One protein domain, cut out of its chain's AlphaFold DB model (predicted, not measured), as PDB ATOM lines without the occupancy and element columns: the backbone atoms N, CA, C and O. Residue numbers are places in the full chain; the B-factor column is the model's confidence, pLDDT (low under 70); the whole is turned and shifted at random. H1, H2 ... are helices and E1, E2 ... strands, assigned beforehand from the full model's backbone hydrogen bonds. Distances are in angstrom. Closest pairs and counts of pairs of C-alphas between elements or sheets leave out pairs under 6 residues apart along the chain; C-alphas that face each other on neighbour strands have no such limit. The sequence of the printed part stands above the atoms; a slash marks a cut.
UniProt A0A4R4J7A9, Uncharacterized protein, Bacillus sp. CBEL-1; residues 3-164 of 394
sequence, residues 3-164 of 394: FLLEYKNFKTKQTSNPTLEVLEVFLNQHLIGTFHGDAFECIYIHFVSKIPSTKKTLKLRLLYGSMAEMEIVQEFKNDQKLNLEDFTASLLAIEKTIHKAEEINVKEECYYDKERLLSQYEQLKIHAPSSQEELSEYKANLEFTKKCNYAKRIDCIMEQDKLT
ATOM      1  N   PHE A   3      45.878 -34.149  15.045       96.31
ATOM      2  CA  PHE A   3      44.479 -33.761  15.211       96.31
ATOM      3  C   PHE A   3      43.564 -34.858  14.668       96.31
ATOM      4  O   PHE A   3      43.848 -35.441  13.620       96.31
ATOM      5  N   LEU A   4      42.477 -35.126  15.383       96.81
ATOM      6  CA  LEU A   4      41.370 -35.964  14.927       96.81
ATOM      7  C   LEU A   4      40.076 -35.177  15.071       96.81
ATOM      8  O   LEU A   4      39.790 -34.681  16.162       96.81
ATOM      9  N   LEU A   5      39.316 -35.052  13.989       97.81
ATOM     10  CA  LEU A   5      38.078 -34.290  13.941       97.81
ATOM     11  C   LEU A   5      36.909 -35.225  13.636       97.81
ATOM     12  O   LEU A   5      36.833 -35.845  12.581       97.81
ATOM     13  N   GLU A   6      35.942 -35.270  14.543       96.31
ATOM     14  CA  GLU A   6      34.683 -35.975  14.330       96.31
ATOM     15  C   GLU A   6      33.512 -35.007  14.231       96.31
ATOM     16  O   GLU A   6      33.501 -33.945  14.852       96.31
ATOM     17  N   TYR A   7      32.481 -35.410  13.490       97.06
ATOM     18  CA  TYR A   7      31.223 -34.683  13.413       97.06
ATOM     19  C   TYR A   7      30.103 -35.457  14.095       97.06
ATOM     20  O   TYR A   7      30.006 -36.677  13.978       97.06
ATOM     21  N   LYS A   8      29.196 -34.742  14.757       95.50
ATOM     22  CA  LYS A   8      27.931 -35.306  15.215       95.50
ATOM     23  C   LYS A   8      26.809 -34.281  15.156       95.50
ATOM     24  O   LYS A   8      26.734 -33.368  15.978       95.50
ATOM     25  N   ASN A   9      25.860 -34.522  14.261       94.19
ATOM     26  CA  ASN A   9      24.579 -33.828  14.262       94.19
ATOM     27  C   ASN A   9      23.590 -34.561  15.175       94.19
ATOM     28  O   ASN A   9      23.160 -35.674  14.875       94.19
ATOM     29  N   PHE A  10      23.192 -33.953  16.293       92.06
ATOM     30  CA  PHE A  10      22.276 -34.601  17.241       92.06
ATOM     31  C   PHE A  10      20.843 -34.746  16.714       92.06
ATOM     32  O   PHE A  10      20.113 -35.621  17.184       92.06
ATOM     33  N   LYS A  11      20.440 -33.928  15.736       91.81
ATOM     34  CA  LYS A  11      19.107 -33.991  15.128       91.81
ATOM     35  C   LYS A  11      19.038 -35.054  14.034       91.81
ATOM     36  O   LYS A  11      18.112 -35.858  14.032       91.81
ATOM     37  N   THR A  12      19.998 -35.060  13.109       91.94
ATOM     38  CA  THR A  12      19.993 -35.976  11.952       91.94
ATOM     39  C   THR A  12      20.747 -37.279  12.206       91.94
ATOM     40  O   THR A  12      20.610 -38.214  11.427       91.94
ATOM     41  N   LYS A  13      21.520 -37.363  13.300       91.75
ATOM     42  CA  LYS A  13      22.449 -38.462  13.625       91.75
ATOM     43  C   LYS A  13      23.578 -38.652  12.604       91.75
ATOM     44  O   LYS A  13      24.244 -39.680  12.633       91.75
ATOM     45  N   GLN A  14      23.807 -37.675  11.729       92.31
ATOM     46  CA  GLN A  14      24.922 -37.692  10.787       92.31
ATOM     47  C   GLN A  14      26.258 -37.592  11.534       92.31
ATOM     48  O   GLN A  14      26.394 -36.781  12.453       92.31
ATOM     49  N   THR A  15      27.228 -38.410  11.121       94.00
ATOM     50  CA  THR A  15      28.560 -38.507  11.743       94.00
ATOM     51  C   THR A  15      29.715 -38.140  10.809       94.00
ATOM     52  O   THR A  15      30.870 -38.157  11.218       94.00
ATOM     53  N   SER A  16      29.422 -37.804   9.553       94.06
ATOM     54  CA  SER A  16      30.412 -37.387   8.559       94.06
ATOM     55  C   SER A  16      30.162 -35.951   8.118       94.06
ATOM     56  O   SER A  16      29.014 -35.530   7.979       94.06
ATOM     57  N   ASN A  17      31.235 -35.201   7.886       96.56
ATOM     58  CA  ASN A  17      31.181 -33.856   7.330       96.56
ATOM     59  C   ASN A  17      32.396 -33.667   6.402       96.56
ATOM     60  O   ASN A  17      33.526 -33.668   6.896       96.56
ATOM     61  N   PRO A  18      32.196 -33.503   5.079       96.19
ATOM     62  CA  PRO A  18      33.307 -33.397   4.132       96.19
ATOM     63  C   PRO A  18      34.243 -32.208   4.381       96.19
ATOM     64  O   PRO A  18      35.412 -32.265   4.022       96.19
ATOM     65  N   THR A  19      33.737 -31.123   4.970       97.81
ATOM     66  CA  THR A  19      34.538 -29.941   5.305       97.81
ATOM     67  C   THR A  19      35.486 -30.224   6.467       97.81
ATOM     68  O   THR A  19      36.651 -29.838   6.414       97.81
ATOM     69  N   LEU A  20      35.016 -30.943   7.491       97.81
ATOM     70  CA  LEU A  20      35.854 -31.336   8.627       97.81
ATOM     71  C   LEU A  20      36.891 -32.396   8.250       97.81
ATOM     72  O   LEU A  20      38.008 -32.344   8.750       97.81
ATOM     73  N   GLU A  21      36.557 -33.303   7.332       97.25
ATOM     74  CA  GLU A  21      37.520 -34.266   6.788       97.25
ATOM     75  C   GLU A  21      38.695 -33.552   6.096       97.25
ATOM     76  O   GLU A  21      39.857 -33.873   6.338       97.25
ATOM     77  N   VAL A  22      38.400 -32.537   5.276       98.12
ATOM     78  CA  VAL A  22      39.429 -31.709   4.628       98.12
ATOM     79  C   VAL A  22      40.239 -30.917   5.657       98.12
ATOM     80  O   VAL A  22      41.466 -30.876   5.567       98.12
ATOM     81  N   LEU A  23      39.577 -30.333   6.660       98.31
ATOM     82  CA  LEU A  23      40.244 -29.593   7.731       98.31
ATOM     83  C   LEU A  23      41.198 -30.470   8.547       98.31
ATOM     84  O   LEU A  23      42.309 -30.037   8.833       98.31
ATOM     85  N   GLU A  24      40.809 -31.696   8.902       98.19
ATOM     86  CA  GLU A  24      41.678 -32.616   9.645       98.19
ATOM     87  C   GLU A  24      42.986 -32.877   8.889       98.19
ATOM     88  O   GLU A  24      44.077 -32.808   9.462       98.19
ATOM     89  N   VAL A  25      42.884 -33.160   7.588       98.00
ATOM     90  CA  VAL A  25      44.047 -33.444   6.741       98.00
ATOM     91  C   VAL A  25      44.926 -32.206   6.591       98.00
ATOM     92  O   VAL A  25      46.146 -32.321   6.716       98.00
ATOM     93  N   PHE A  26      44.322 -31.030   6.423       98.19
ATOM     94  CA  PHE A  26      45.029 -29.753   6.381       98.19
ATOM     95  C   PHE A  26      45.808 -29.473   7.673       98.19
ATOM     96  O   PHE A  26      47.017 -29.254   7.632       98.19
ATOM     97  N   LEU A  27      45.157 -29.572   8.835       97.56
ATOM     98  CA  LEU A  27      45.818 -29.384  10.131       97.56
ATOM     99  C   LEU A  27      47.007 -30.331  10.288       97.56
ATOM    100  O   LEU A  27      48.112 -29.907  10.622       97.56
ATOM    101  N   ASN A  28      46.798 -31.617  10.009       97.06
ATOM    102  CA  ASN A  28      47.832 -32.632  10.162       97.06
ATOM    103  C   ASN A  28      48.996 -32.452   9.178       97.06
ATOM    104  O   ASN A  28      50.141 -32.700   9.554       97.06
ATOM    105  N   GLN A  29      48.743 -31.963   7.963       96.44
ATOM    106  CA  GLN A  29      49.792 -31.667   6.982       96.44
ATOM    107  C   GLN A  29      50.777 -30.621   7.501       96.44
ATOM    108  O   GLN A  29      51.995 -30.774   7.331       96.44
ATOM    109  N   HIS A  30      50.260 -29.593   8.170       95.25
ATOM    110  CA  HIS A  30      51.056 -28.462   8.635       95.25
ATOM    111  C   HIS A  30      51.584 -28.622  10.068       95.25
ATOM    112  O   HIS A  30      52.659 -28.105  10.361       95.25
ATOM    113  N   LEU A  31      50.893 -29.363  10.942       94.00
ATOM    114  CA  LEU A  31      51.237 -29.451  12.370       94.00
ATOM    115  C   LEU A  31      51.986 -30.728  12.766       94.00
ATOM    116  O   LEU A  31      52.790 -30.695  13.698       94.00
ATOM    117  N   ILE A  32      51.791 -31.852  12.066       92.75
ATOM    118  CA  ILE A  32      52.670 -33.019  12.254       92.75
ATOM    119  C   ILE A  32      54.080 -32.621  11.794       92.75
ATOM    120  O   ILE A  32      54.220 -31.804  10.889       92.75
ATOM    121  N   GLY A  33      55.143 -33.164  12.387       84.31
ATOM    122  CA  GLY A  33      56.533 -32.784  12.069       84.31
ATOM    123  C   GLY A  33      57.236 -32.024  13.186       84.31
ATOM    124  O   GLY A  33      58.455 -31.920  13.172       84.31
ATOM    125  N   THR A  34      56.479 -31.503  14.153       85.44
ATOM    126  CA  THR A  34      57.031 -30.756  15.287       85.44
ATOM    127  C   THR A  34      56.672 -31.439  16.599       85.44
ATOM    128  O   THR A  34      55.571 -31.963  16.765       85.44
ATOM    129  N   PHE A  35      57.617 -31.436  17.538       85.00
ATOM    130  CA  PHE A  35      57.368 -31.860  18.907       85.00
ATOM    131  C   PHE A  35      56.790 -30.705  19.733       85.00
ATOM    132  O   PHE A  35      57.443 -29.670  19.911       85.00
ATOM    133  N   HIS A  36      55.581 -30.913  20.253       89.31
ATOM    134  CA  HIS A  36      54.859 -29.976  21.124       89.31
ATOM    135  C   HIS A  36      54.656 -30.541  22.536       89.31
ATOM    136  O   HIS A  36      53.697 -30.183  23.214       89.31
ATOM    137  N   GLY A  37      55.517 -31.466  22.957       87.56
ATOM    138  CA  GLY A  37      55.385 -32.175  24.226       87.56
ATOM    139  C   GLY A  37      54.784 -33.576  24.100       87.56
ATOM    140  O   GLY A  37      54.416 -34.031  23.013       87.56
ATOM    141  N   ASP A  38      54.749 -34.267  25.234       87.50
ATOM    142  CA  ASP A  38      54.391 -35.678  25.412       87.50
ATOM    143  C   ASP A  38      53.104 -35.880  26.233       87.50
ATOM    144  O   ASP A  38      52.642 -37.010  26.382       87.50
ATOM    145  N   ALA A  39      52.474 -34.797  26.699       91.06
ATOM    146  CA  ALA A  39      51.181 -34.834  27.382       91.06
ATOM    147  C   ALA A  39      50.056 -35.421  26.526       91.06
ATOM    148  O   ALA A  39      49.185 -36.122  27.045       91.06
ATOM    149  N   PHE A  40      50.081 -35.152  25.217       92.56
ATOM    150  CA  PHE A  40      49.065 -35.629  24.290       92.56
ATOM    151  C   PHE A  40      49.688 -36.214  23.027       92.56
ATOM    152  O   PHE A  40      50.429 -35.563  22.288       92.56
ATOM    153  N   GLU A  41      49.288 -37.437  22.703       89.25
ATOM    154  CA  GLU A  41      49.521 -38.011  21.383       89.25
ATOM    155  C   GLU A  41      48.598 -37.354  20.339       89.25
ATOM    156  O   GLU A  41      48.962 -37.179  19.168       89.25
ATOM    157  N   CYS A  42      47.392 -36.971  20.768       92.88
ATOM    158  CA  CYS A  42      46.321 -36.508  19.900       92.88
ATOM    159  C   CYS A  42      45.454 -35.434  20.568       92.88
ATOM    160  O   CYS A  42      45.026 -35.619  21.706       92.88
ATOM    161  N   ILE A  43      45.106 -34.378  19.825       96.12
ATOM    162  CA  ILE A  43      43.973 -33.496  20.147       96.12
ATOM    163  C   ILE A  43      42.763 -34.014  19.378       96.12
ATOM    164  O   ILE A  43      42.742 -34.011  18.147       96.12
ATOM    165  N   TYR A  44      41.778 -34.513  20.113       97.38
ATOM    166  CA  TYR A  44      40.613 -35.189  19.568       97.38
ATOM    167  C   TYR A  44      39.354 -34.346  19.771       97.38
ATOM    168  O   TYR A  44      38.904 -34.117  20.894       97.38
ATOM    169  N   ILE A  45      38.793 -33.854  18.672       97.69
ATOM    170  CA  ILE A  45      37.777 -32.810  18.675       97.69
ATOM    171  C   ILE A  45      36.502 -33.339  18.032       97.69
ATOM    172  O   ILE A  45      36.470 -33.667  16.850       97.69
ATOM    173  N   HIS A  46      35.417 -33.336  18.793       96.56
ATOM    174  CA  HIS A  46      34.083 -33.611  18.284       96.56
ATOM    175  C   HIS A  46      33.343 -32.297  18.015       96.56
ATOM    176  O   HIS A  46      32.912 -31.604  18.943       96.56
ATOM    177  N   PHE A  47      33.134 -31.972  16.747       96.94
ATOM    178  CA  PHE A  47      32.215 -30.921  16.333       96.94
ATOM    179  C   PHE A  47      30.777 -31.417  16.469       96.94
ATOM    180  O   PHE A  47      30.352 -32.368  15.809       96.94
ATOM    181  N   VAL A  48      30.014 -30.764  17.336       95.50
ATOM    182  CA  VAL A  48      28.638 -31.133  17.664       95.50
ATOM    183  C   VAL A  48      27.669 -30.036  17.228       95.50
ATOM    184  O   VAL A  48      27.816 -28.874  17.602       95.50
ATOM    185  N   SER A  49      26.648 -30.414  16.457       93.69
ATOM    186  CA  SER A  49      25.598 -29.510  15.970       93.69
ATOM    187  C   SER A  49      24.217 -29.944  16.463       93.69
ATOM    188  O   SER A  49      23.992 -31.114  16.805       93.69
ATOM    189  N   LYS A  50      23.273 -28.994  16.521       91.12
ATOM    190  CA  LYS A  50      21.877 -29.225  16.945       91.12
ATOM    191  C   LYS A  50      21.755 -29.923  18.304       91.12
ATOM    192  O   LYS A  50      20.920 -30.811  18.483       91.12
ATOM    193  N   ILE A  51      22.604 -29.534  19.253       89.62
ATOM    194  CA  ILE A  51      22.661 -30.129  20.592       89.62
ATOM    195  C   ILE A  51      21.286 -30.025  21.277       89.62
ATOM    196  O   ILE A  51      20.696 -28.942  21.292       89.62
ATOM    197  N   PRO A  52      20.757 -31.120  21.855       88.25
ATOM    198  CA  PRO A  52      19.498 -31.064  22.585       88.25
ATOM    199  C   PRO A  52      19.664 -30.240  23.864       88.25
ATOM    200  O   PRO A  52      20.695 -30.320  24.530       88.25
ATOM    201  N   SER A  53      18.613 -29.527  24.271       84.44
ATOM    202  CA  SER A  53      18.593 -28.727  25.509       84.44
ATOM    203  C   SER A  53      18.896 -29.534  26.781       84.44
ATOM    204  O   SER A  53      19.250 -28.972  27.813       84.44
ATOM    205  N   THR A  54      18.774 -30.861  26.715       84.25
ATOM    206  CA  THR A  54      19.089 -31.787  27.804       84.25
ATOM    207  C   THR A  54      20.589 -32.004  28.013       84.25
ATOM    208  O   THR A  54      20.986 -32.437  29.096       84.25
ATOM    209  N   LYS A  55      21.441 -31.703  27.024       86.38
ATOM    210  CA  LYS A  55      22.895 -31.841  27.157       86.38
ATOM    211  C   LYS A  55      23.477 -30.581  27.799       86.38
ATOM    212  O   LYS A  55      23.555 -29.533  27.169       86.38
ATOM    213  N   LYS A  56      23.891 -30.707  29.062       79.62
ATOM    214  CA  LYS A  56      24.357 -29.581  29.891       79.62
ATOM    215  C   LYS A  56      25.873 -29.375  29.896       79.62
ATOM    216  O   LYS A  56      26.325 -28.295  30.249       79.62
ATOM    217  N   THR A  57      26.648 -30.393  29.532       86.00
ATOM    218  CA  THR A  57      28.116 -30.359  29.587       86.00
ATOM    219  C   THR A  57      28.715 -30.851  28.279       86.00
ATOM    220  O   THR A  57      28.212 -31.793  27.659       86.00
ATOM    221  N   LEU A  58      29.805 -30.205  27.877       90.56
ATOM    222  CA  LEU A  58      30.656 -30.635  26.776       90.56
ATOM    223  C   LEU A  58      31.796 -31.478  27.335       90.56
ATOM    224  O   LEU A  58      32.217 -31.275  28.475       90.56
ATOM    225  N   LYS A  59      32.277 -32.440  26.550       93.12
ATOM    226  CA  LYS A  59      33.456 -33.215  26.942       93.12
ATOM    227  C   LYS A  59      34.699 -32.325  26.977       93.12
ATOM    228  O   LYS A  59      34.890 -31.496  26.087       93.12
ATOM    229  N   LEU A  60      35.525 -32.557  27.992       95.38
ATOM    230  CA  LEU A  60      36.891 -32.064  28.140       95.38
ATOM    231  C   LEU A  60      37.603 -33.031  29.090       95.38
ATOM    232  O   LEU A  60      37.358 -33.004  30.296       95.38
ATOM    233  N   ARG A  61      38.358 -33.987  28.547       95.25
ATOM    234  CA  ARG A  61      38.994 -35.043  29.348       95.25
ATOM    235  C   ARG A  61      40.156 -35.703  28.618       95.25
ATOM    236  O   ARG A  61      40.239 -35.660  27.396       95.25
ATOM    237  N   LEU A  62      40.979 -36.411  29.382       95.12
ATOM    238  CA  LEU A  62      41.991 -37.313  28.852       95.12
ATOM    239  C   LEU A  62      41.361 -38.679  28.532       95.12
ATOM    240  O   LEU A  62      40.909 -39.397  29.425       95.12
ATOM    241  N   LEU A  63      41.310 -39.036  27.253       93.75
ATOM    242  CA  LEU A  63      40.819 -40.316  26.750       93.75
ATOM    243  C   LEU A  63      42.002 -41.269  26.509       93.75
ATOM    244  O   LEU A  63      43.028 -40.875  25.961       93.75
ATOM    245  N   TYR A  64      41.867 -42.523  26.956       88.94
ATOM    246  CA  TYR A  64      42.902 -43.571  26.863       88.94
ATOM    247  C   TYR A  64      44.288 -43.180  27.414       88.94
ATOM    248  O   TYR A  64      45.287 -43.807  27.084       88.94
ATOM    249  N   GLY A  65      44.358 -42.157  28.271       87.31
ATOM    250  CA  GLY A  65      45.600 -41.704  28.897       87.31
ATOM    251  C   GLY A  65      46.510 -40.834  28.020       87.31
ATOM    252  O   GLY A  65      47.499 -40.340  28.547       87.31
ATOM    253  N   SER A  66      46.193 -40.614  26.737       89.06
ATOM    254  CA  SER A  66      47.047 -39.838  25.814       89.06
ATOM    255  C   SER A  66      46.294 -38.940  24.822       89.06
ATOM    256  O   SER A  66      46.926 -38.187  24.079       89.06
ATOM    257  N   MET A  67      44.959 -38.995  24.768       94.69
ATOM    258  CA  MET A  67      44.160 -38.210  23.820       94.69
ATOM    259  C   MET A  67      43.392 -37.099  24.541       94.69
ATOM    260  O   MET A  67      42.545 -37.378  25.388       94.69
ATOM    261  N   ALA A  68      43.643 -35.841  24.186       96.31
ATOM    262  CA  ALA A  68      42.874 -34.696  24.660       96.31
ATOM    263  C   ALA A  68      41.508 -34.654  23.955       96.31
ATOM    264  O   ALA A  68      41.390 -34.097  22.866       96.31
ATOM    265  N   GLU A  69      40.481 -35.272  24.547       97.12
ATOM    266  CA  GLU A  69      39.129 -35.336  23.982       97.12
ATOM    267  C   GLU A  69      38.302 -34.117  24.395       97.12
ATOM    268  O   GLU A  69      38.125 -33.841  25.588       97.12
ATOM    269  N   MET A  70      37.716 -33.436  23.410       95.94
ATOM    270  CA  MET A  70      36.839 -32.297  23.648       95.94
ATOM    271  C   MET A  70      35.710 -32.149  22.632       95.94
ATOM    272  O   MET A  70      35.784 -32.638  21.508       95.94
ATOM    273  N   GLU A  71      34.647 -31.452  23.029       95.75
ATOM    274  CA  GLU A  71      33.507 -31.136  22.164       95.75
ATOM    275  C   GLU A  71      33.409 -29.629  21.883       95.75
ATOM    276  O   GLU A  71      33.414 -28.811  22.805       95.75
ATOM    277  N   ILE A  72      33.246 -29.267  20.607       94.81
ATOM    278  CA  ILE A  72      32.975 -27.896  20.156       94.81
ATOM    279  C   ILE A  72      31.561 -27.822  19.596       94.81
ATOM    280  O   ILE A  72      31.194 -28.593  18.712       94.81
ATOM    281  N   VAL A  73      30.785 -26.845  20.059       94.44
ATOM    282  CA  VAL A  73      29.488 -26.524  19.454       94.44
ATOM    283  C   VAL A  73      29.702 -25.654  18.228       94.44
ATOM    284  O   VAL A  73      30.202 -24.536  18.352       94.44
ATOM    285  N   GLN A  74      29.290 -26.146  17.064       94.56
ATOM    286  CA  GLN A  74      29.311 -25.371  15.832       94.56
ATOM    287  C   GLN A  74      28.141 -25.758  14.937       94.56
ATOM    288  O   GLN A  74      27.850 -26.934  14.716       94.56
ATOM    289  N   GLU A  75      27.474 -24.740  14.408       93.38
ATOM    290  CA  GLU A  75      26.443 -24.905  13.396       93.38
ATOM    291  C   GLU A  75      27.078 -24.764  12.015       93.38
ATOM    292  O   GLU A  75      27.810 -23.810  11.761       93.38
ATOM    293  N   PHE A  76      26.797 -25.730  11.141       94.06
ATOM    294  CA  PHE A  76      27.314 -25.774   9.777       94.06
ATOM    295  C   PHE A  76      26.248 -25.264   8.816       94.06
ATOM    296  O   PHE A  76      25.070 -25.623   8.943       94.06
ATOM    297  N   LYS A  77      26.652 -24.446   7.843       91.69
ATOM    298  CA  LYS A  77      25.767 -24.005   6.760       91.69
ATOM    299  C   LYS A  77      25.407 -25.172   5.849       91.69
ATOM    300  O   LYS A  77      24.264 -25.258   5.399       91.69
ATOM    301  N   ASN A  78      26.355 -26.075   5.594       87.62
ATOM    302  CA  ASN A  78      26.105 -27.296   4.840       87.62
ATOM    303  C   ASN A  78      26.890 -28.476   5.423       87.62
ATOM    304  O   ASN A  78      28.080 -28.630   5.178       87.62
ATOM    305  N   ASP A  79      26.209 -29.356   6.156       89.62
ATOM    306  CA  ASP A  79      26.847 -30.524   6.767       89.62
ATOM    307  C   ASP A  79      27.076 -31.695   5.799       89.62
ATOM    308  O   ASP A  79      27.724 -32.677   6.160       89.62
ATOM    309  N   GLN A  80      26.591 -31.603   4.557       91.44
ATOM    310  CA  GLN A  80      26.700 -32.666   3.550       91.44
ATOM    311  C   GLN A  80      27.624 -32.318   2.381       91.44
ATOM    312  O   GLN A  80      27.994 -33.202   1.608       91.44
ATOM    313  N   LYS A  81      27.998 -31.047   2.219       94.38
ATOM    314  CA  LYS A  81      28.846 -30.581   1.118       94.38
ATOM    315  C   LYS A  81      30.036 -29.801   1.647       94.38
ATOM    316  O   LYS A  81      29.975 -29.174   2.696       94.38
ATOM    317  N   LEU A  82      31.108 -29.833   0.867       96.44
ATOM    318  CA  LEU A  82      32.291 -29.022   1.108       96.44
ATOM    319  C   LEU A  82      31.922 -27.533   1.036       96.44
ATOM    320  O   LEU A  82      31.294 -27.116   0.061       96.44
ATOM    321  N   ASN A  83      32.307 -26.750   2.042       97.56
ATOM    322  CA  ASN A  83      31.973 -25.329   2.127       97.56
ATOM    323  C   ASN A  83      33.112 -24.516   2.769       97.56
ATOM    324  O   ASN A  83      33.582 -24.850   3.856       97.56
ATOM    325  N   LEU A  84      33.527 -23.437   2.101       97.88
ATOM    326  CA  LEU A  84      34.628 -22.570   2.535       97.88
ATOM    327  C   LEU A  84      34.355 -21.817   3.844       97.88
ATOM    328  O   LEU A  84      35.252 -21.660   4.673       97.88
ATOM    329  N   GLU A  85      33.128 -21.344   4.052       97.50
ATOM    330  CA  GLU A  85      32.781 -20.594   5.261       97.50
ATOM    331  C   GLU A  85      32.787 -21.515   6.484       97.50
ATOM    332  O   GLU A  85      33.348 -21.160   7.519       97.50
ATOM    333  N   ASP A  86      32.237 -22.724   6.341       97.56
ATOM    334  CA  ASP A  86      32.290 -23.771   7.360       97.56
ATOM    335  C   ASP A  86      33.740 -24.200   7.636       97.56
ATOM    336  O   ASP A  86      34.092 -24.423   8.794       97.56
ATOM    337  N   PHE A  87      34.601 -24.274   6.613       98.12
ATOM    338  CA  PHE A  87      36.029 -24.571   6.776       98.12
ATOM    339  C   PHE A  87      36.717 -23.491   7.616       98.12
ATOM    340  O   PHE A  87      37.343 -23.795   8.629       98.12
ATOM    341  N   THR A  88      36.537 -22.225   7.236       97.00
ATOM    342  CA  THR A  88      37.151 -21.066   7.898       97.00
ATOM    343  C   THR A  88      36.669 -20.929   9.342       97.00
ATOM    344  O   THR A  88      37.471 -20.739  10.256       97.00
ATOM    345  N   ALA A  89      35.362 -21.076   9.573       96.75
ATOM    346  CA  ALA A  89      34.782 -21.030  10.913       96.75
ATOM    347  C   ALA A  89      35.303 -22.171  11.797       96.75
ATOM    348  O   ALA A  89      35.661 -21.937  12.952       96.75
ATOM    349  N   SER A  90      35.396 -23.384  11.241       97.38
ATOM    350  CA  SER A  90      35.937 -24.546  11.951       97.38
ATOM    351  C   SER A  90      37.412 -24.351  12.287       97.38
ATOM    352  O   SER A  90      37.797 -24.596  13.423       97.38
ATOM    353  N   LEU A  91      38.222 -23.843  11.351       97.00
ATOM    354  CA  LEU A  91      39.625 -23.505  11.589       97.00
ATOM    355  C   LEU A  91      39.744 -22.506  12.755       97.00
ATOM    356  O   LEU A  91      40.444 -22.756  13.726       97.00
ATOM    357  N   LEU A  92      38.980 -21.417  12.771       95.19
ATOM    358  CA  LEU A  92      39.002 -20.485  13.911       95.19
ATOM    359  C   LEU A  92      38.580 -21.137  15.244       95.19
ATOM    360  O   LEU A  92      39.041 -20.733  16.312       95.19
ATOM    361  N   ALA A  93      37.719 -22.155  15.210       95.81
ATOM    362  CA  ALA A  93      37.321 -22.885  16.409       95.81
ATOM    363  C   ALA A  93      38.440 -23.782  16.978       95.81
ATOM    364  O   ALA A  93      38.496 -23.956  18.196       95.81
ATOM    365  N   ILE A  94      39.341 -24.305  16.135       96.25
ATOM    366  CA  ILE A  94      40.484 -25.140  16.558       96.25
ATOM    367  C   ILE A  94      41.495 -24.345  17.397       96.25
ATOM    368  O   ILE A  94      42.091 -24.871  18.329       96.25
ATOM    369  N   GLU A  95      41.669 -23.052  17.148       94.56
ATOM    370  CA  GLU A  95      42.558 -22.228  17.980       94.56
ATOM    371  C   GLU A  95      42.126 -22.257  19.456       94.56
ATOM    372  O   GLU A  95      42.922 -22.451  20.375       94.56
ATOM    373  N   LYS A  96      40.810 -22.181  19.692       91.12
ATOM    374  CA  LYS A  96      40.229 -22.237  21.039       91.12
ATOM    375  C   LYS A  96      40.424 -23.600  21.701       91.12
ATOM    376  O   LYS A  96      40.453 -23.666  22.930       91.12
ATOM    377  N   THR A  97      40.525 -24.685  20.932       92.69
ATOM    378  CA  THR A  97      40.776 -26.017  21.496       92.69
ATOM    379  C   THR A  97      42.218 -26.217  21.906       92.69
ATOM    380  O   THR A  97      42.457 -26.854  22.929       92.69
ATOM    381  N   ILE A  98      43.163 -25.624  21.175       95.12
ATOM    382  CA  ILE A  98      44.582 -25.618  21.549       95.12
ATOM    383  C   ILE A  98      44.762 -24.977  22.929       95.12
ATOM    384  O   ILE A  98      45.470 -25.536  23.767       95.12
ATOM    385  N   HIS A  99      44.063 -23.869  23.200       94.44
ATOM    386  CA  HIS A  99      44.025 -23.270  24.535       94.44
ATOM    387  C   HIS A  99      43.413 -24.213  25.573       94.44
ATOM    388  O   HIS A  99      44.068 -24.557  26.547       94.44
ATOM    389  N   LYS A 100      42.190 -24.701  25.339       93.56
ATOM    390  CA  LYS A 100      41.467 -25.554  26.300       93.56
ATOM    391  C   LYS A 100      42.166 -26.867  26.646       93.56
ATOM    392  O   LYS A 100      41.891 -27.428  27.700       93.56
ATOM    393  N   ALA A 101      43.033 -27.379  25.775       94.12
ATOM    394  CA  ALA A 101      43.783 -28.602  26.046       94.12
ATOM    395  C   ALA A 101      44.627 -28.498  27.331       94.12
ATOM    396  O   ALA A 101      44.826 -29.512  27.995       94.12
ATOM    397  N   GLU A 102      45.059 -27.293  27.725       93.25
ATOM    398  CA  GLU A 102      45.829 -27.074  28.960       93.25
ATOM    399  C   GLU A 102      45.020 -27.301  30.247       93.25
ATOM    400  O   GLU A 102      45.593 -27.547  31.303       93.25
ATOM    401  N   GLU A 103      43.688 -27.258  30.165       94.06
ATOM    402  CA  GLU A 103      42.785 -27.512  31.295       94.06
ATOM    403  C   GLU A 103      42.622 -29.018  31.587       94.06
ATOM    404  O   GLU A 103      42.015 -29.404  32.590       94.06
ATOM    405  N   ILE A 104      43.121 -29.894  30.707       94.38
ATOM    406  CA  ILE A 104      43.039 -31.344  30.882       94.38
ATOM    407  C   ILE A 104      44.145 -31.799  31.832       94.38
ATOM    408  O   ILE A 104      45.330 -31.669  31.539       94.38
ATOM    409  N   ASN A 105      43.748 -32.423  32.941       91.06
ATOM    410  CA  ASN A 105      44.691 -33.019  33.883       91.06
ATOM    411  C   ASN A 105      45.501 -34.143  33.214       91.06
ATOM    412  O   ASN A 105      44.939 -35.161  32.798       91.06
ATOM    413  N   VAL A 106      46.819 -33.965  33.172       91.00
ATOM    414  CA  VAL A 106      47.811 -34.960  32.742       91.00
ATOM    415  C   VAL A 106      48.752 -35.291  33.902       91.00
ATOM    416  O   VAL A 106      48.675 -34.682  34.968       91.00
ATOM    417  N   LYS A 107      49.611 -36.298  33.730       87.69
ATOM    418  CA  LYS A 107      50.629 -36.625  34.738       87.69
ATOM    419  C   LYS A 107      51.620 -35.468  34.878       87.69
ATOM    420  O   LYS A 107      51.947 -34.839  33.880       87.69
ATOM    421  N   GLU A 108      52.128 -35.237  36.088       82.44
ATOM    422  CA  GLU A 108      53.042 -34.117  36.393       82.44
ATOM    423  C   GLU A 108      54.332 -34.129  35.557       82.44
ATOM    424  O   GLU A 108      54.896 -33.080  35.270       82.44
ATOM    425  N   GLU A 109      54.786 -35.315  35.154       86.69
ATOM    426  CA  GLU A 109      55.965 -35.514  34.304       86.69
ATOM    427  C   GLU A 109      55.742 -35.165  32.827       86.69
ATOM    428  O   GLU A 109      56.710 -34.978  32.093       86.69
ATOM    429  N   CYS A 110      54.485 -35.073  32.390       87.31
ATOM    430  CA  CYS A 110      54.141 -34.785  31.010       87.31
ATOM    431  C   CYS A 110      54.042 -33.279  30.756       87.31
ATOM    432  O   CYS A 110      53.524 -32.513  31.568       87.31
ATOM    433  N   TYR A 111      54.462 -32.865  29.568       89.56
ATOM    434  CA  TYR A 111      54.523 -31.473  29.154       89.56
ATOM    435  C   TYR A 111      53.710 -31.227  27.875       89.56
ATOM    436  O   TYR A 111      53.691 -32.055  26.963       89.56
ATOM    437  N   TYR A 112      53.053 -30.066  27.799       93.81
ATOM    438  CA  TYR A 112      52.320 -29.581  26.628       93.81
ATOM    439  C   TYR A 112      52.811 -28.181  26.231       93.81
ATOM    440  O   TYR A 112      52.589 -27.205  26.947       93.81
ATOM    441  N   ASP A 113      53.457 -28.076  25.068       94.06
ATOM    442  CA  ASP A 113      53.981 -26.822  24.512       94.06
ATOM    443  C   ASP A 113      52.892 -26.044  23.761       94.06
ATOM    444  O   ASP A 113      52.863 -25.981  22.524       94.06
ATOM    445  N   LYS A 114      51.959 -25.470  24.524       95.25
ATOM    446  CA  LYS A 114      50.844 -24.690  23.977       95.25
ATOM    447  C   LYS A 114      51.326 -23.545  23.083       95.25
ATOM    448  O   LYS A 114      50.811 -23.373  21.982       95.25
ATOM    449  N   GLU A 115      52.310 -22.773  23.539       95.62
ATOM    450  CA  GLU A 115      52.777 -21.568  22.841       95.62
ATOM    451  C   GLU A 115      53.441 -21.906  21.502       95.62
ATOM    452  O   GLU A 115      53.166 -21.255  20.491       95.62
ATOM    453  N   ARG A 116      54.256 -22.970  21.442       94.81
ATOM    454  CA  ARG A 116      54.807 -23.447  20.167       94.81
ATOM    455  C   ARG A 116      53.708 -23.930  19.229       94.81
ATOM    456  O   ARG A 116      53.764 -23.616  18.039       94.81
ATOM    457  N   LEU A 117      52.733 -24.688  19.738       95.69
ATOM    458  CA  LEU A 117      51.625 -25.171  18.916       95.69
ATOM    459  C   LEU A 117      50.809 -24.001  18.351       95.69
ATOM    460  O   LEU A 117      50.556 -23.986  17.152       95.69
ATOM    461  N   LEU A 118      50.478 -22.996  19.167       96.12
ATOM    462  CA  LEU A 118      49.791 -21.778  18.724       96.12
ATOM    463  C   LEU A 118      50.609 -20.992  17.699       96.12
ATOM    464  O   LEU A 118      50.080 -20.594  16.668       96.12
ATOM    465  N   SER A 119      51.914 -20.814  17.918       95.62
ATOM    466  CA  SER A 119      52.764 -20.109  16.955       95.62
ATOM    467  C   SER A 119      52.761 -20.781  15.579       95.62
ATOM    468  O   SER A 119      52.745 -20.088  14.562       95.62
ATOM    469  N   GLN A 120      52.782 -22.113  15.524       94.62
ATOM    470  CA  GLN A 120      52.690 -22.853  14.260       94.62
ATOM    471  C   GLN A 120      51.274 -22.855  13.689       94.62
ATOM    472  O   GLN A 120      51.091 -22.825  12.472       94.62
ATOM    473  N   TYR A 121      50.277 -22.848  14.569       96.50
ATOM    474  CA  TYR A 121      48.880 -22.694  14.211       96.50
ATOM    475  C   TYR A 121      48.588 -21.348  13.538       96.50
ATOM    476  O   TYR A 121      47.829 -21.282  12.578       96.50
ATOM    477  N   GLU A 122      49.229 -20.264  13.967       95.88
ATOM    478  CA  GLU A 122      49.110 -18.984  13.267       95.88
ATOM    479  C   GLU A 122      49.795 -19.019  11.900       95.88
ATOM    480  O   GLU A 122      49.259 -18.515  10.915       95.88
ATOM    481  N   GLN A 123      50.957 -19.672  11.809       95.62
ATOM    482  CA  GLN A 123      51.690 -19.790  10.551       95.62
ATOM    483  C   GLN A 123      50.935 -20.617   9.509       95.62
ATOM    484  O   GLN A 123      50.939 -20.241   8.343       95.62
ATOM    485  N   LEU A 124      50.248 -21.702   9.886       95.44
ATOM    486  CA  LEU A 124      49.531 -22.524   8.901       95.44
ATOM    487  C   LEU A 124      48.339 -21.805   8.268       95.44
ATOM    488  O   LEU A 124      47.962 -22.154   7.152       95.44
ATOM    489  N   LYS A 125      47.752 -20.795   8.930       94.75
ATOM    490  CA  LYS A 125      46.591 -20.060   8.396       94.75
ATOM    491  C   LYS A 125      46.889 -19.413   7.041       94.75
ATOM    492  O   LYS A 125      45.979 -19.298   6.229       94.75
ATOM    493  N   ILE A 126      48.147 -19.059   6.759       95.50
ATOM    494  CA  ILE A 126      48.557 -18.500   5.456       95.50
ATOM    495  C   ILE A 126      48.423 -19.507   4.303       95.50
ATOM    496  O   ILE A 126      48.395 -19.108   3.144       95.50
ATOM    497  N   HIS A 127      48.379 -20.804   4.618       96.44
ATOM    498  CA  HIS A 127      48.237 -21.895   3.656       96.44
ATOM    499  C   HIS A 127      46.792 -22.397   3.542       96.44
ATOM    500  O   HIS A 127      46.524 -23.304   2.755       96.44
ATOM    501  N   ALA A 128      45.868 -21.850   4.336       96.81
ATOM    502  CA  ALA A 128      44.469 -22.244   4.293       96.81
ATOM    503  C   ALA A 128      43.848 -21.864   2.937       96.81
ATOM    504  O   ALA A 128      44.098 -20.755   2.458       96.81
ATOM    505  N   PRO A 129      43.009 -22.732   2.338       97.31
ATOM    506  CA  PRO A 129      42.252 -22.380   1.143       97.31
ATOM    507  C   PRO A 129      41.470 -21.080   1.342       97.31
ATOM    508  O   PRO A 129      40.715 -20.937   2.305       97.31
ATOM    509  N   SER A 130      41.655 -20.142   0.421       96.56
ATOM    510  CA  SER A 130      41.053 -18.807   0.437       96.56
ATOM    511  C   SER A 130      39.823 -18.695  -0.469       96.56
ATOM    512  O   SER A 130      39.050 -17.741  -0.360       96.56
ATOM    513  N   SER A 131      39.609 -19.691  -1.333       98.12
ATOM    514  CA  SER A 131      38.477 -19.790  -2.255       98.12
ATOM    515  C   SER A 131      37.844 -21.189  -2.251       98.12
ATOM    516  O   SER A 131      38.430 -22.173  -1.787       98.12
ATOM    517  N   GLN A 132      36.609 -21.292  -2.753       97.62
ATOM    518  CA  GLN A 132      35.898 -22.574  -2.835       97.62
ATOM    519  C   GLN A 132      36.554 -23.501  -3.871       97.62
ATOM    520  O   GLN A 132      36.525 -24.725  -3.714       97.62
ATOM    521  N   GLU A 133      37.155 -22.917  -4.905       97.94
ATOM    522  CA  GLU A 133      37.952 -23.577  -5.931       97.94
ATOM    523  C   GLU A 133      39.203 -24.219  -5.316       97.94
ATOM    524  O   GLU A 133      39.364 -25.434  -5.435       97.94
ATOM    525  N   GLU A 134      40.011 -23.454  -4.570       97.88
ATOM    526  CA  GLU A 134      41.197 -23.963  -3.857       97.88
ATOM    527  C   GLU A 134      40.834 -25.084  -2.875       97.88
ATOM    528  O   GLU A 134      41.503 -26.115  -2.811       97.88
ATOM    529  N   LEU A 135      39.731 -24.931  -2.134       98.06
ATOM    530  CA  LEU A 135      39.269 -25.954  -1.195       98.06
ATOM    531  C   LEU A 135      38.865 -27.253  -1.918       98.06
ATOM    532  O   LEU A 135      39.093 -28.356  -1.414       98.06
ATOM    533  N   SER A 136      38.269 -27.131  -3.105       97.75
ATOM    534  CA  SER A 136      37.868 -28.277  -3.929       97.75
ATOM    535  C   SER A 136      39.074 -28.972  -4.566       97.75
ATOM    536  O   SER A 136      39.109 -30.202  -4.606       97.75
ATOM    537  N   GLU A 137      40.077 -28.209  -5.004       97.12
ATOM    538  CA  GLU A 137      41.355 -28.735  -5.490       97.12
ATOM    539  C   GLU A 137      42.112 -29.477  -4.382       97.12
ATOM    540  O   GLU A 137      42.581 -30.599  -4.584       97.12
ATOM    541  N   TYR A 138      42.150 -28.910  -3.174       97.19
ATOM    542  CA  TYR A 138      42.731 -29.578  -2.013       97.19
ATOM    543  C   TYR A 138      42.024 -30.910  -1.723       97.19
ATOM    544  O   TYR A 138      42.670 -31.946  -1.548       97.19
ATOM    545  N   LYS A 139      40.682 -30.917  -1.749       97.25
ATOM    546  CA  LYS A 139      39.888 -32.142  -1.578       97.25
ATOM    547  C   LYS A 139      40.193 -33.198  -2.647       97.25
ATOM    548  O   LYS A 139      40.162 -34.387  -2.336       97.25
ATOM    549  N   ALA A 140      40.498 -32.805  -3.883       97.19
ATOM    550  CA  ALA A 140      40.852 -33.758  -4.937       97.19
ATOM    551  C   ALA A 140      42.146 -34.541  -4.620       97.19
ATOM    552  O   ALA A 140      42.270 -35.696  -5.021       97.19
ATOM    553  N   ASN A 141      43.061 -33.957  -3.837       96.31
ATOM    554  CA  ASN A 141      44.336 -34.563  -3.423       96.31
ATOM    555  C   ASN A 141      44.318 -35.138  -1.991       96.31
ATOM    556  O   ASN A 141      45.369 -35.464  -1.424       96.31
ATOM    557  N   LEU A 142      43.135 -35.263  -1.386       96.62
ATOM    558  CA  LEU A 142      42.977 -35.572   0.034       96.62
ATOM    559  C   LEU A 142      43.602 -36.916   0.430       96.62
ATOM    560  O   LEU A 142      44.354 -36.977   1.398       96.62
ATOM    561  N   GLU A 143      43.345 -37.981  -0.331       96.81
ATOM    562  CA  GLU A 143      43.846 -39.329  -0.021       96.81
ATOM    563  C   GLU A 143      45.373 -39.425  -0.094       96.81
ATOM    564  O   GLU A 143      46.007 -40.043   0.762       96.81
ATOM    565  N   PHE A 144      45.987 -38.765  -1.078       96.88
ATOM    566  CA  PHE A 144      47.443 -38.683  -1.154       96.88
ATOM    567  C   PHE A 144      48.011 -37.920   0.049       96.88
ATOM    568  O   PHE A 144      48.949 -38.380   0.698       96.88
ATOM    569  N   THR A 145      47.388 -36.797   0.408       97.12
ATOM    570  CA  THR A 145      47.818 -35.988   1.554       97.12
ATOM    571  C   THR A 145      47.659 -36.744   2.877       97.12
ATOM    572  O   THR A 145      48.554 -36.687   3.717       97.12
ATOM    573  N   LYS A 146      46.594 -37.540   3.050       96.75
ATOM    574  CA  LYS A 146      46.430 -38.449   4.199       96.75
ATOM    575  C   LYS A 146      47.601 -39.425   4.319       96.75
ATOM    576  O   LYS A 146      48.175 -39.540   5.403       96.75
ATOM    577  N   LYS A 147      47.995 -40.073   3.215       96.56
ATOM    578  CA  LYS A 147      49.156 -40.982   3.191       96.56
ATOM    579  C   LYS A 147      50.439 -40.262   3.603       96.56
ATOM    580  O   LYS A 147      51.179 -40.773   4.444       96.56
ATOM    581  N   CYS A 148      50.673 -39.064   3.063       96.94
ATOM    582  CA  CYS A 148      51.826 -38.231   3.414       96.94
ATOM    583  C   CYS A 148      51.832 -37.853   4.899       96.94
ATOM    584  O   CYS A 148      52.860 -37.977   5.559       96.94
ATOM    585  N   ASN A 149      50.687 -37.451   5.451       96.12
ATOM    586  CA  ASN A 149      50.553 -37.102   6.865       96.12
ATOM    587  C   ASN A 149      50.833 -38.298   7.779       96.12
ATOM    588  O   ASN A 149      51.484 -38.148   8.814       96.12
ATOM    589  N   TYR A 150      50.362 -39.487   7.399       94.69
ATOM    590  CA  TYR A 150      50.602 -40.706   8.162       94.69
ATOM    591  C   TYR A 150      52.089 -41.092   8.155       94.69
ATOM    592  O   TYR A 150      52.661 -41.334   9.219       94.69
ATOM    593  N   ALA A 151      52.750 -41.030   6.994       95.75
ATOM    594  CA  ALA A 151      54.190 -41.261   6.897       95.75
ATOM    595  C   ALA A 151      54.998 -40.224   7.699       95.75
ATOM    596  O   ALA A 151      55.882 -40.593   8.468       95.75
ATOM    597  N   LYS A 152      54.618 -38.941   7.621       94.94
ATOM    598  CA  LYS A 152      55.219 -37.858   8.417       94.94
ATOM    599  C   LYS A 152      55.093 -38.116   9.920       94.94
ATOM    600  O   LYS A 152      56.008 -37.810  10.680       94.94
ATOM    601  N   ARG A 153      53.968 -38.683  10.372       92.25
ATOM    602  CA  ARG A 153      53.764 -39.058  11.781       92.25
ATOM    603  C   ARG A 153      54.715 -40.171  12.206       92.25
ATOM    604  O   ARG A 153      55.276 -40.073  13.291       92.25
ATOM    605  N   ILE A 154      54.886 -41.197  11.376       93.69
ATOM    606  CA  ILE A 154      55.854 -42.271  11.626       93.69
ATOM    607  C   ILE A 154      57.262 -41.689  11.753       93.69
ATOM    608  O   ILE A 154      57.942 -41.983  12.730       93.69
ATOM    609  N   ASP A 155      57.653 -40.801  10.839       93.38
ATOM    610  CA  ASP A 155      58.964 -40.145  10.886       93.38
ATOM    611  C   ASP A 155      59.171 -39.372  12.188       93.38
ATOM    612  O   ASP A 155      60.218 -39.486  12.814       93.38
ATOM    613  N   CYS A 156      58.148 -38.658  12.663       90.25
ATOM    614  CA  CYS A 156      58.221 -37.973  13.955       90.25
ATOM    615  C   CYS A 156      58.452 -38.939  15.119       90.25
ATOM    616  O   CYS A 156      59.226 -38.626  16.015       90.25
ATOM    617  N   ILE A 157      57.764 -40.083  15.124       89.06
ATOM    618  CA  ILE A 157      57.913 -41.099  16.176       89.06
ATOM    619  C   ILE A 157      59.331 -41.678  16.136       89.06
ATOM    620  O   ILE A 157      59.977 -41.783  17.172       89.06
ATOM    621  N   MET A 158      59.842 -41.992  14.944       91.81
ATOM    622  CA  MET A 158      61.205 -42.502  14.776       91.81
ATOM    623  C   MET A 158      62.256 -41.478  15.221       91.81
ATOM    624  O   MET A 158      63.201 -41.834  15.917       91.81
ATOM    625  N   GLU A 159      62.081 -40.197  14.898       90.62
ATOM    626  CA  GLU A 159      62.983 -39.144  15.378       90.62
ATOM    627  C   GLU A 159      62.902 -38.960  16.902       90.62
ATOM    628  O   GLU A 159      63.920 -38.741  17.553       90.62
ATOM    629  N   GLN A 160      61.720 -39.100  17.508       86.19
ATOM    630  CA  GLN A 160      61.581 -39.079  18.969       86.19
ATOM    631  C   GLN A 160      62.337 -40.230  19.637       86.19
ATOM    632  O   GLN A 160      63.057 -39.994  20.611       86.19
ATOM    633  N   ASP A 161      62.209 -41.445  19.105       88.69
ATOM    634  CA  ASP A 161      62.940 -42.619  19.590       88.69
ATOM    635  C   ASP A 161      64.457 -42.427  19.430       88.69
ATOM    636  O   ASP A 161      65.225 -42.663  20.365       88.69
ATOM    637  N   LYS A 162      64.886 -41.866  18.293       91.62
ATOM    638  CA  LYS A 162      66.287 -41.521  18.023       91.62
ATOM    639  C   LYS A 162      66.854 -40.531  19.033       91.62
ATOM    640  O   LYS A 162      67.992 -40.685  19.476       91.62
ATOM    641  N   LEU A 163      66.079 -39.523  19.423       89.00
ATOM    642  CA  LEU A 163      66.488 -38.537  20.424       89.00
ATOM    643  C   LEU A 163      66.415 -39.084  21.859       89.00
ATOM    644  O   LEU A 163      67.120 -38.590  22.741       89.00
ATOM    645  N   THR A 164      65.605 -40.119  22.094       86.81
ATOM    646  CA  THR A 164      65.316 -40.661  23.427       86.81
ATOM    647  C   THR A 164      65.889 -42.062  23.575       86.81
ATOM    648  O   THR A 164      65.209 -43.070  23.388       86.81
TER     649      THR A 164
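This is residues 3 to 164 of the 394 residues of an uncharacterized protein of Bacillus sp. CBEL-1 (UniProt A0A4R4J7A9). A strongly twisted four-stranded sheet has H1 and H2 packed over one face, with no named helix on the other. H3 folds back beside H2 as a helical hairpin, and short H4 leads into long H5, which meets H1 with its residues 142 to 149. The 162 printed residues run E1 H1 E2 E3 E4 H2 H3 H4 H5, of mixed class; the mixed sheet's order is E1, E2, E4, E3. The whole is compact, with a radius of gyration of the C-alphas of 16.1 A and spans of 46 by 40 by 23 A.

Start at edge strand E1, residues 3 to 9. It is parallel to E2, residues 42 to 49, with N 6 and O 45 2.9 A apart. Between them in the chain is H1, residues 18 to 31, which completes a strand-helix-strand unit, two parallel neighbour strands with a helix between, whose crossover is left-handed. H1 lies over E1 at a height over the sheet of 7.8 A. E4, residues 67 to 73, is parallel to E2, with N 46 and O 70 2.8 A apart. It is antiparallel to E3, residues 60 to 63, in a hairpin, with N 63 and O 67 2.8 A apart. Next find H2, residues 84 to 103, on the same face as H1, over E2 and E4: two layers, helices on one face of a sheet. H2 touches H1 at a steep tilt of 54 degrees, closest at the C-alphas of Thr 19 and Phe 87, 5.8 A. H3, residues 114 to 127, touches H2 opposite ways at a shallow tilt of 9 degrees, the C-alphas of Ile 98 and Lys 114 being closest at 6.8 A. H4, residues 132 to 140, is close to H1 but not clearly touching. H5, residues 142 to 163, touches H1 at a shallow tilt of 32 degrees, only just short of steep, with the C-alphas of Gln 29 and Asn 149 closest at 5.5 A. Each O i to N i+4 pair is within hydrogen-bond range in H1, H4 and H5, against 12 of 16 in H2 and 7 of 10 in H3.

Find C-alpha 3 at (44.479, -33.761, 15.211); E1 runs 19.9 A from there, and E2 spans 22.2 A. C-alpha 84 is at (34.628, -22.570, 2.535), where H2 begins its 30.3 A, with a kink of 29 degrees near residue 96. H5 runs 31.3 A to C-alpha 163 at (66.488, -38.537, 20.424).

The C-alphas of Ser 53 and Lys 162 are the two farthest apart, 49.9 A. The printed part has no cut and no long link; no printed residue is under 70 in pLDDT.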